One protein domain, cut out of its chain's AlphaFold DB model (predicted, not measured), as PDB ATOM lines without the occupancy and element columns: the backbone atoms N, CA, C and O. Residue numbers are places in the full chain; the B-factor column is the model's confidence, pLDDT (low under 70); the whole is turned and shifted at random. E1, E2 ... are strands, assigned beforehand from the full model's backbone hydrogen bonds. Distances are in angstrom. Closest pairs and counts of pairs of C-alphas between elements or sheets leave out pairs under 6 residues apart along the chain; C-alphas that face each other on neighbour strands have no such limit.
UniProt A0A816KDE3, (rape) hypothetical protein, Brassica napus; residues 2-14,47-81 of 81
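What this domain is: This is residues 2 to 14 and 47 to 81 of the 81 residues of the protein "(rape) hypothetical protein" of Brassica napus (UniProt A0A816KDE3). One curled sheet, like part of a barrel, follows a long bent strand, E4, with E3 beside most of it and the small hairpin of E1 and E2 beside its start; the loop between E3 and E4 reaches out at one end. The printed part has 48 residues with four named strands, E1 to E4, which hold 26 of them, in a mixed sheet ordered E1 E2 E4 E3; the class is all strand. It is elongated, 32 by 21 by 16 A, and only just compact, close to loose, with radius of gyration of the C-alphas 11.4 A.

How they stand to each other: Start at E4, residues 70 to 80, which bends by 85 degrees at residue 75. Its hairpin partner is antiparallel E3, residues 52 to 58: N 58 and O 72 are within hydrogen-bond range, 2.8 A. Parallel E2, residues 9 to 13, has N 13 and O 71 at 3.1 A. Antiparallel E1, residues 2 to 4, has O 3 and N 10 of E2 at 2.8 A.

Where its parts are: Find C-alpha 2 at (142.072, 147.605, 172.456), where E1 begins. E2 spans 13.5 A, E3 19.0 A and E4 22.5 A, ending at C-alpha 80 (158.764, 143.497, 178.495).

The domain as a whole: Residues 15 to 46 are cut out, leaving C-alphas 14 and 47 16.1 A apart. The link E3 to E4 is long. Residues 2 to 5, 7 to 14 and 61 to 70 have pLDDT under 70.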
ATOM      1  N   ALA A   2     142.459 148.916 171.942       63.00
ATOM      2  CA  ALA A   2     142.072 147.605 172.456       63.00
ATOM      3  C   ALA A   2     143.350 146.847 172.826       63.00
ATOM      4  O   ALA A   2     144.310 146.861 172.058       63.00
ATOM      5  N   ILE A   3     143.385 146.267 174.020       61.91
ATOM      6  CA  ILE A   3     144.495 145.450 174.504       61.91
ATOM      7  C   ILE A   3     143.889 144.130 174.954       61.91
ATOM      8  O   ILE A   3     142.861 144.124 175.634       61.91
ATOM      9  N   ALA A   4     144.516 143.028 174.571       62.28
ATOM     10  CA  ALA A   4     144.111 141.697 174.975       62.28
ATOM     11  C   ALA A   4     145.302 140.957 175.578       62.28
ATOM     12  O   ALA A   4     146.433 141.122 175.118       62.28
ATOM     13  N   ASP A   5     145.029 140.157 176.598       67.81
ATOM     14  CA  ASP A   5     145.927 139.112 177.076       67.81
ATOM     15  C   ASP A   5     145.274 137.735 176.873       67.81
ATOM     16  O   ASP A   5     144.189 137.620 176.294       67.81
ATOM     17  N   ASP A   6     145.918 136.680 177.373       71.06
ATOM     18  CA  ASP A   6     145.417 135.302 177.274       71.06
ATOM     19  C   ASP A   6     144.072 135.079 177.998       71.06
ATOM     20  O   ASP A   6     143.455 134.019 177.862       71.06
ATOM     21  N   THR A   7     143.614 136.052 178.790       66.88
ATOM     22  CA  THR A   7     142.414 135.955 179.627       66.88
ATOM     23  C   THR A   7     141.248 136.761 179.061       66.88
ATOM     24  O   THR A   7     140.108 136.283 179.096       66.88
ATOM     25  N   ALA A   8     141.479 137.989 178.583       62.16
ATOM     26  CA  ALA A   8     140.410 138.858 178.096       62.16
ATOM     27  C   ALA A   8     140.893 140.022 177.219       62.16
ATOM     28  O   ALA A   8     142.042 140.448 177.265       62.16
ATOM     29  N   GLU A   9     139.941 140.609 176.493       65.12
ATOM     30  CA  GLU A   9     140.093 141.890 175.807       65.12
ATOM     31  C   GLU A   9     139.533 143.039 176.665       65.12
ATOM     32  O   GLU A   9     138.492 142.909 177.327       65.12
ATOM     33  N   GLY A  10     140.223 144.178 176.652       65.00
ATOM     34  CA  GLY A  10     139.820 145.405 177.326       65.00
ATOM     35  C   GLY A  10     140.144 146.653 176.506       65.00
ATOM     36  O   GLY A  10     141.090 146.690 175.719       65.00
ATOM     37  N   THR A  11     139.369 147.716 176.724       66.12
ATOM     38  CA  THR A  11     139.585 149.004 176.054       66.12
ATOM     39  C   THR A  11     140.245 149.977 177.016       66.12
ATOM     40  O   THR A  11     139.667 150.357 178.033       66.12
ATOM     41  N   PHE A  12     141.440 150.446 176.677       66.50
ATOM     42  CA  PHE A  12     142.128 151.473 177.451       66.50
ATOM     43  C   PHE A  12     141.882 152.859 176.854       66.50
ATOM     44  O   PHE A  12     141.998 153.060 175.637       66.50
ATOM     45  N   VAL A  13     141.549 153.813 177.730       61.78
ATOM     46  CA  VAL A  13     141.372 155.234 177.395       61.78
ATOM     47  C   VAL A  13     142.540 156.015 177.981       61.78
ATOM     48  O   VAL A  13     142.814 155.940 179.181       61.78
ATOM     49  N   TRP A  14     143.241 156.745 177.118       63.25
ATOM     50  CA  TRP A  14     144.379 157.585 177.479       63.25
ATOM     51  C   TRP A  14     143.938 159.047 177.492       63.25
ATOM     52  O   TRP A  14     143.239 159.490 176.584       63.25
ATOM     53  N   ASP A  47     155.075 152.567 167.437       75.50
ATOM     54  CA  ASP A  47     156.215 151.940 168.117       75.50
ATOM     55  C   ASP A  47     155.823 150.992 169.259       75.50
ATOM     56  O   ASP A  47     156.656 150.195 169.691       75.50
ATOM     57  N   MET A  48     154.592 151.083 169.771       77.38
ATOM     58  CA  MET A  48     154.053 150.189 170.802       77.38
ATOM     59  C   MET A  48     153.373 148.942 170.222       77.38
ATOM     60  O   MET A  48     153.068 148.012 170.974       77.38
ATOM     61  N   GLU A  49     153.101 148.905 168.915       77.88
ATOM     62  CA  GLU A  49     152.425 147.779 168.273       77.88
ATOM     63  C   GLU A  49     153.258 146.491 168.382       77.88
ATOM     64  O   GLU A  49     154.466 146.478 168.150       77.88
ATOM     65  N   GLY A  50     152.610 145.387 168.769       80.81
ATOM     66  CA  GLY A  50     153.261 144.080 168.914       80.81
ATOM     67  C   GLY A  50     154.181 143.936 170.133       80.81
ATOM     68  O   GLY A  50     154.800 142.886 170.296       80.81
ATOM     69  N   LYS A  51     154.262 144.952 170.997       83.12
ATOM     70  CA  LYS A  51     155.064 144.924 172.222       83.12
ATOM     71  C   LYS A  51     154.218 144.670 173.458       83.12
ATOM     72  O   LYS A  51     153.030 144.990 173.509       83.12
ATOM     73  N   THR A  52     154.868 144.140 174.487       83.44
ATOM     74  CA  THR A  52     154.240 143.889 175.784       83.44
ATOM     75  C   THR A  52     154.705 144.931 176.789       83.44
ATOM     76  O   THR A  52     155.893 145.214 176.898       83.44
ATOM     77  N   TYR A  53     153.771 145.492 177.553       81.12
ATOM     78  CA  TYR A  53     154.059 146.517 178.550       81.12
ATOM     79  C   TYR A  53     153.404 146.185 179.882       81.12
ATOM     80  O   TYR A  53     152.298 145.644 179.937       81.12
ATOM     81  N   THR A  54     154.061 146.598 180.961       81.56
ATOM     82  CA  THR A  54     153.436 146.670 182.282       81.56
ATOM     83  C   THR A  54     152.863 148.066 182.486       81.56
ATOM     84  O   THR A  54     153.585 149.060 182.419       81.56
ATOM     85  N   PHE A  55     151.566 148.156 182.778       80.25
ATOM     86  CA  PHE A  55     150.876 149.427 182.995       80.25
ATOM     87  C   PHE A  55     150.409 149.580 184.439       80.25
ATOM     88  O   PHE A  55     149.845 148.660 185.031       80.25
ATOM     89  N   GLN A  56     150.541 150.791 184.977       78.88
ATOM     90  CA  GLN A  56     149.817 151.197 186.174       78.88
ATOM     91  C   GLN A  56     148.494 151.845 185.766       78.88
ATOM     92  O   GLN A  56     148.468 152.856 185.053       78.88
ATOM     93  N   VAL A  57     147.385 151.301 186.261       78.50
ATOM     94  CA  VAL A  57     146.031 151.733 185.898       78.50
ATOM     95  C   VAL A  57     145.304 152.346 187.091       78.50
ATOM     96  O   VAL A  57     145.429 151.876 188.221       78.50
ATOM     97  N   ARG A  58     144.509 153.393 186.847       77.50
ATOM     98  CA  ARG A  58     143.535 153.894 187.821       77.50
ATOM     99  C   ARG A  58     142.207 153.197 187.604       77.50
ATOM    100  O   ARG A  58     141.677 153.164 186.493       77.50
ATOM    101  N   VAL A  59     141.651 152.724 188.708       75.75
ATOM    102  CA  VAL A  59     140.400 151.985 188.751       75.75
ATOM    103  C   VAL A  59     139.413 152.713 189.658       75.75
ATOM    104  O   VAL A  59     139.767 153.223 190.718       75.75
ATOM    105  N   THR A  60     138.167 152.776 189.218       72.19
ATOM    106  CA  THR A  60     137.015 153.373 189.892       72.19
ATOM    107  C   THR A  60     135.841 152.403 189.791       72.19
ATOM    108  O   THR A  60     135.856 151.485 188.972       72.19
ATOM    109  N   ALA A  61     134.786 152.624 190.577       67.38
ATOM    110  CA  ALA A  61     133.584 151.786 190.535       67.38
ATOM    111  C   ALA A  61     132.918 151.726 189.140       67.38
ATOM    112  O   ALA A  61     132.241 150.753 188.830       67.38
ATOM    113  N   TYR A  62     133.144 152.727 188.280       62.69
ATOM    114  CA  TYR A  62     132.637 152.753 186.903       62.69
ATOM    115  C   TYR A  62     133.384 151.787 185.961       62.69
ATOM    116  O   TYR A  62     132.847 151.384 184.933       62.69
ATOM    117  N   ASN A  63     134.615 151.389 186.303       61.94
ATOM    118  CA  ASN A  63     135.487 150.586 185.439       61.94
ATOM    119  C   ASN A  63     135.191 149.074 185.475       61.94
ATOM    120  O   ASN A  63     135.802 148.326 184.718       61.94
ATOM    121  N   PHE A  64     134.275 148.628 186.342       61.03
ATOM    122  CA  PHE A  64     133.876 147.225 186.476       61.03
ATOM    123  C   PHE A  64     132.359 147.078 186.421       61.03
ATOM    124  O   PHE A  64     131.709 146.719 187.402       61.03
ATOM    125  N   THR A  65     131.785 147.355 185.259       62.41
ATOM    126  CA  THR A  65     130.412 146.923 184.973       62.41
ATOM    127  C   THR A  65     130.454 145.828 183.915       62.41
ATOM    128  O   THR A  65     131.431 145.725 183.175       62.41
ATOM    129  N   GLU A  66     129.400 145.016 183.819       61.97
ATOM    130  CA  GLU A  66     129.287 143.944 182.812       61.97
ATOM    131  C   GLU A  66     129.549 144.451 181.379       61.97
ATOM    132  O   GLU A  66     130.095 143.729 180.549       61.97
ATOM    133  N   HIS A  67     129.243 145.727 181.123       60.94
ATOM    134  CA  HIS A  67     129.381 146.376 179.819       60.94
ATOM    135  C   HIS A  67     130.571 147.338 179.700       60.94
ATOM    136  O   HIS A  67     130.888 147.764 178.592       60.94
ATOM    137  N   HIS A  68     131.242 147.686 180.803       59.19
ATOM    138  CA  HIS A  68     132.370 148.621 180.785       59.19
ATOM    139  C   HIS A  68     133.567 148.011 181.503       59.19
ATOM    140  O   HIS A  68     133.621 147.981 182.732       59.19
ATOM    141  N   LYS A  69     134.544 147.583 180.699       64.88
ATOM    142  CA  LYS A  69     135.912 147.250 181.114       64.88
ATOM    143  C   LYS A  69     136.862 148.283 180.527       64.88
ATOM    144  O   LYS A  69     137.701 147.989 179.677       64.88
ATOM    145  N   THR A  70     136.637 149.532 180.911       68.81
ATOM    146  CA  THR A  70     137.482 150.642 180.484       68.81
ATOM    147  C   THR A  70     138.446 150.970 181.595       68.81
ATOM    148  O   THR A  70     138.000 151.186 182.714       68.81
ATOM    149  N   PHE A  71     139.739 151.064 181.308       71.50
ATOM    150  CA  PHE A  71     140.744 151.435 182.303       71.50
ATOM    151  C   PHE A  71     141.476 152.702 181.877       71.50
ATOM    152  O   PHE A  71     141.747 152.919 180.692       71.50
ATOM    153  N   THR A  72     141.804 153.543 182.856       75.00
ATOM    154  CA  THR A  72     142.664 154.705 182.633       75.00
ATOM    155  C   THR A  72     144.097 154.315 182.952       75.00
ATOM    156  O   THR A  72     144.396 153.983 184.100       75.00
ATOM    157  N   ILE A  73     144.989 154.383 181.966       75.56
ATOM    158  CA  ILE A  73     146.425 154.223 182.214       75.56
ATOM    159  C   ILE A  73     146.944 155.501 182.870       75.56
ATOM    160  O   ILE A  73     146.670 156.607 182.410       75.56
ATOM    161  N   THR A  74     147.663 155.337 183.973       76.31
ATOM    162  CA  THR A  74     148.300 156.443 184.703       76.31
ATOM    163  C   THR A  74     149.801 156.502 184.476       76.31
ATOM    164  O   THR A  74     150.367 157.590 184.534       76.31
ATOM    165  N   HIS A  75     150.435 155.354 184.215       75.19
ATOM    166  CA  HIS A  75     151.871 155.252 183.983       75.19
ATOM    167  C   HIS A  75     152.209 153.966 183.211       75.19
ATOM    168  O   HIS A  75     151.535 152.948 183.394       75.19
ATOM    169  N   ILE A  76     153.255 154.005 182.382       77.06
ATOM    170  CA  ILE A  76     153.900 152.812 181.814       77.06
ATOM    171  C   ILE A  76     155.066 152.476 182.735       77.06
ATOM    172  O   ILE A  76     155.917 153.326 182.973       77.06
ATOM    173  N   VAL A  77     155.060 151.275 183.301       76.94
ATOM    174  CA  VAL A  77     156.095 150.837 184.240       76.94
ATOM    175  C   VAL A  77     157.326 150.392 183.462       76.94
ATOM    176  O   VAL A  77     158.375 150.984 183.663       76.94
ATOM    177  N   ASP A  78     157.166 149.435 182.542       77.38
ATOM    178  CA  ASP A  78     158.256 148.859 181.745       77.38
ATOM    179  C   ASP A  78     157.739 148.262 180.421       77.38
ATOM    180  O   ASP A  78     156.578 147.847 180.328       77.38
ATOM    181  N   GLU A  79     158.621 148.182 179.418       81.31
ATOM    182  CA  GLU A  79     158.480 147.327 178.227       81.31
ATOM    183  C   GLU A  79     159.070 145.945 178.542       81.31
ATOM    184  O   GLU A  79     160.207 145.848 179.006       81.31
ATOM    185  N   ILE A  80     158.305 144.877 178.312       79.94
ATOM    186  CA  ILE A  80     158.764 143.497 178.495       79.94
ATOM    187  C   ILE A  80     159.310 143.002 177.150       79.94
ATOM    188  O   ILE A  80     158.574 142.992 176.162       79.94
ATOM    189  N   ILE A  81     160.591 142.614 177.137       72.50
ATOM    190  CA  ILE A  81     161.319 142.070 175.973       72.50
ATOM    191  C   ILE A  81     161.101 140.560 175.868       72.50
ATOM    192  O   ILE A  81     161.241 139.881 176.912       72.50
TER     193      ILE A  81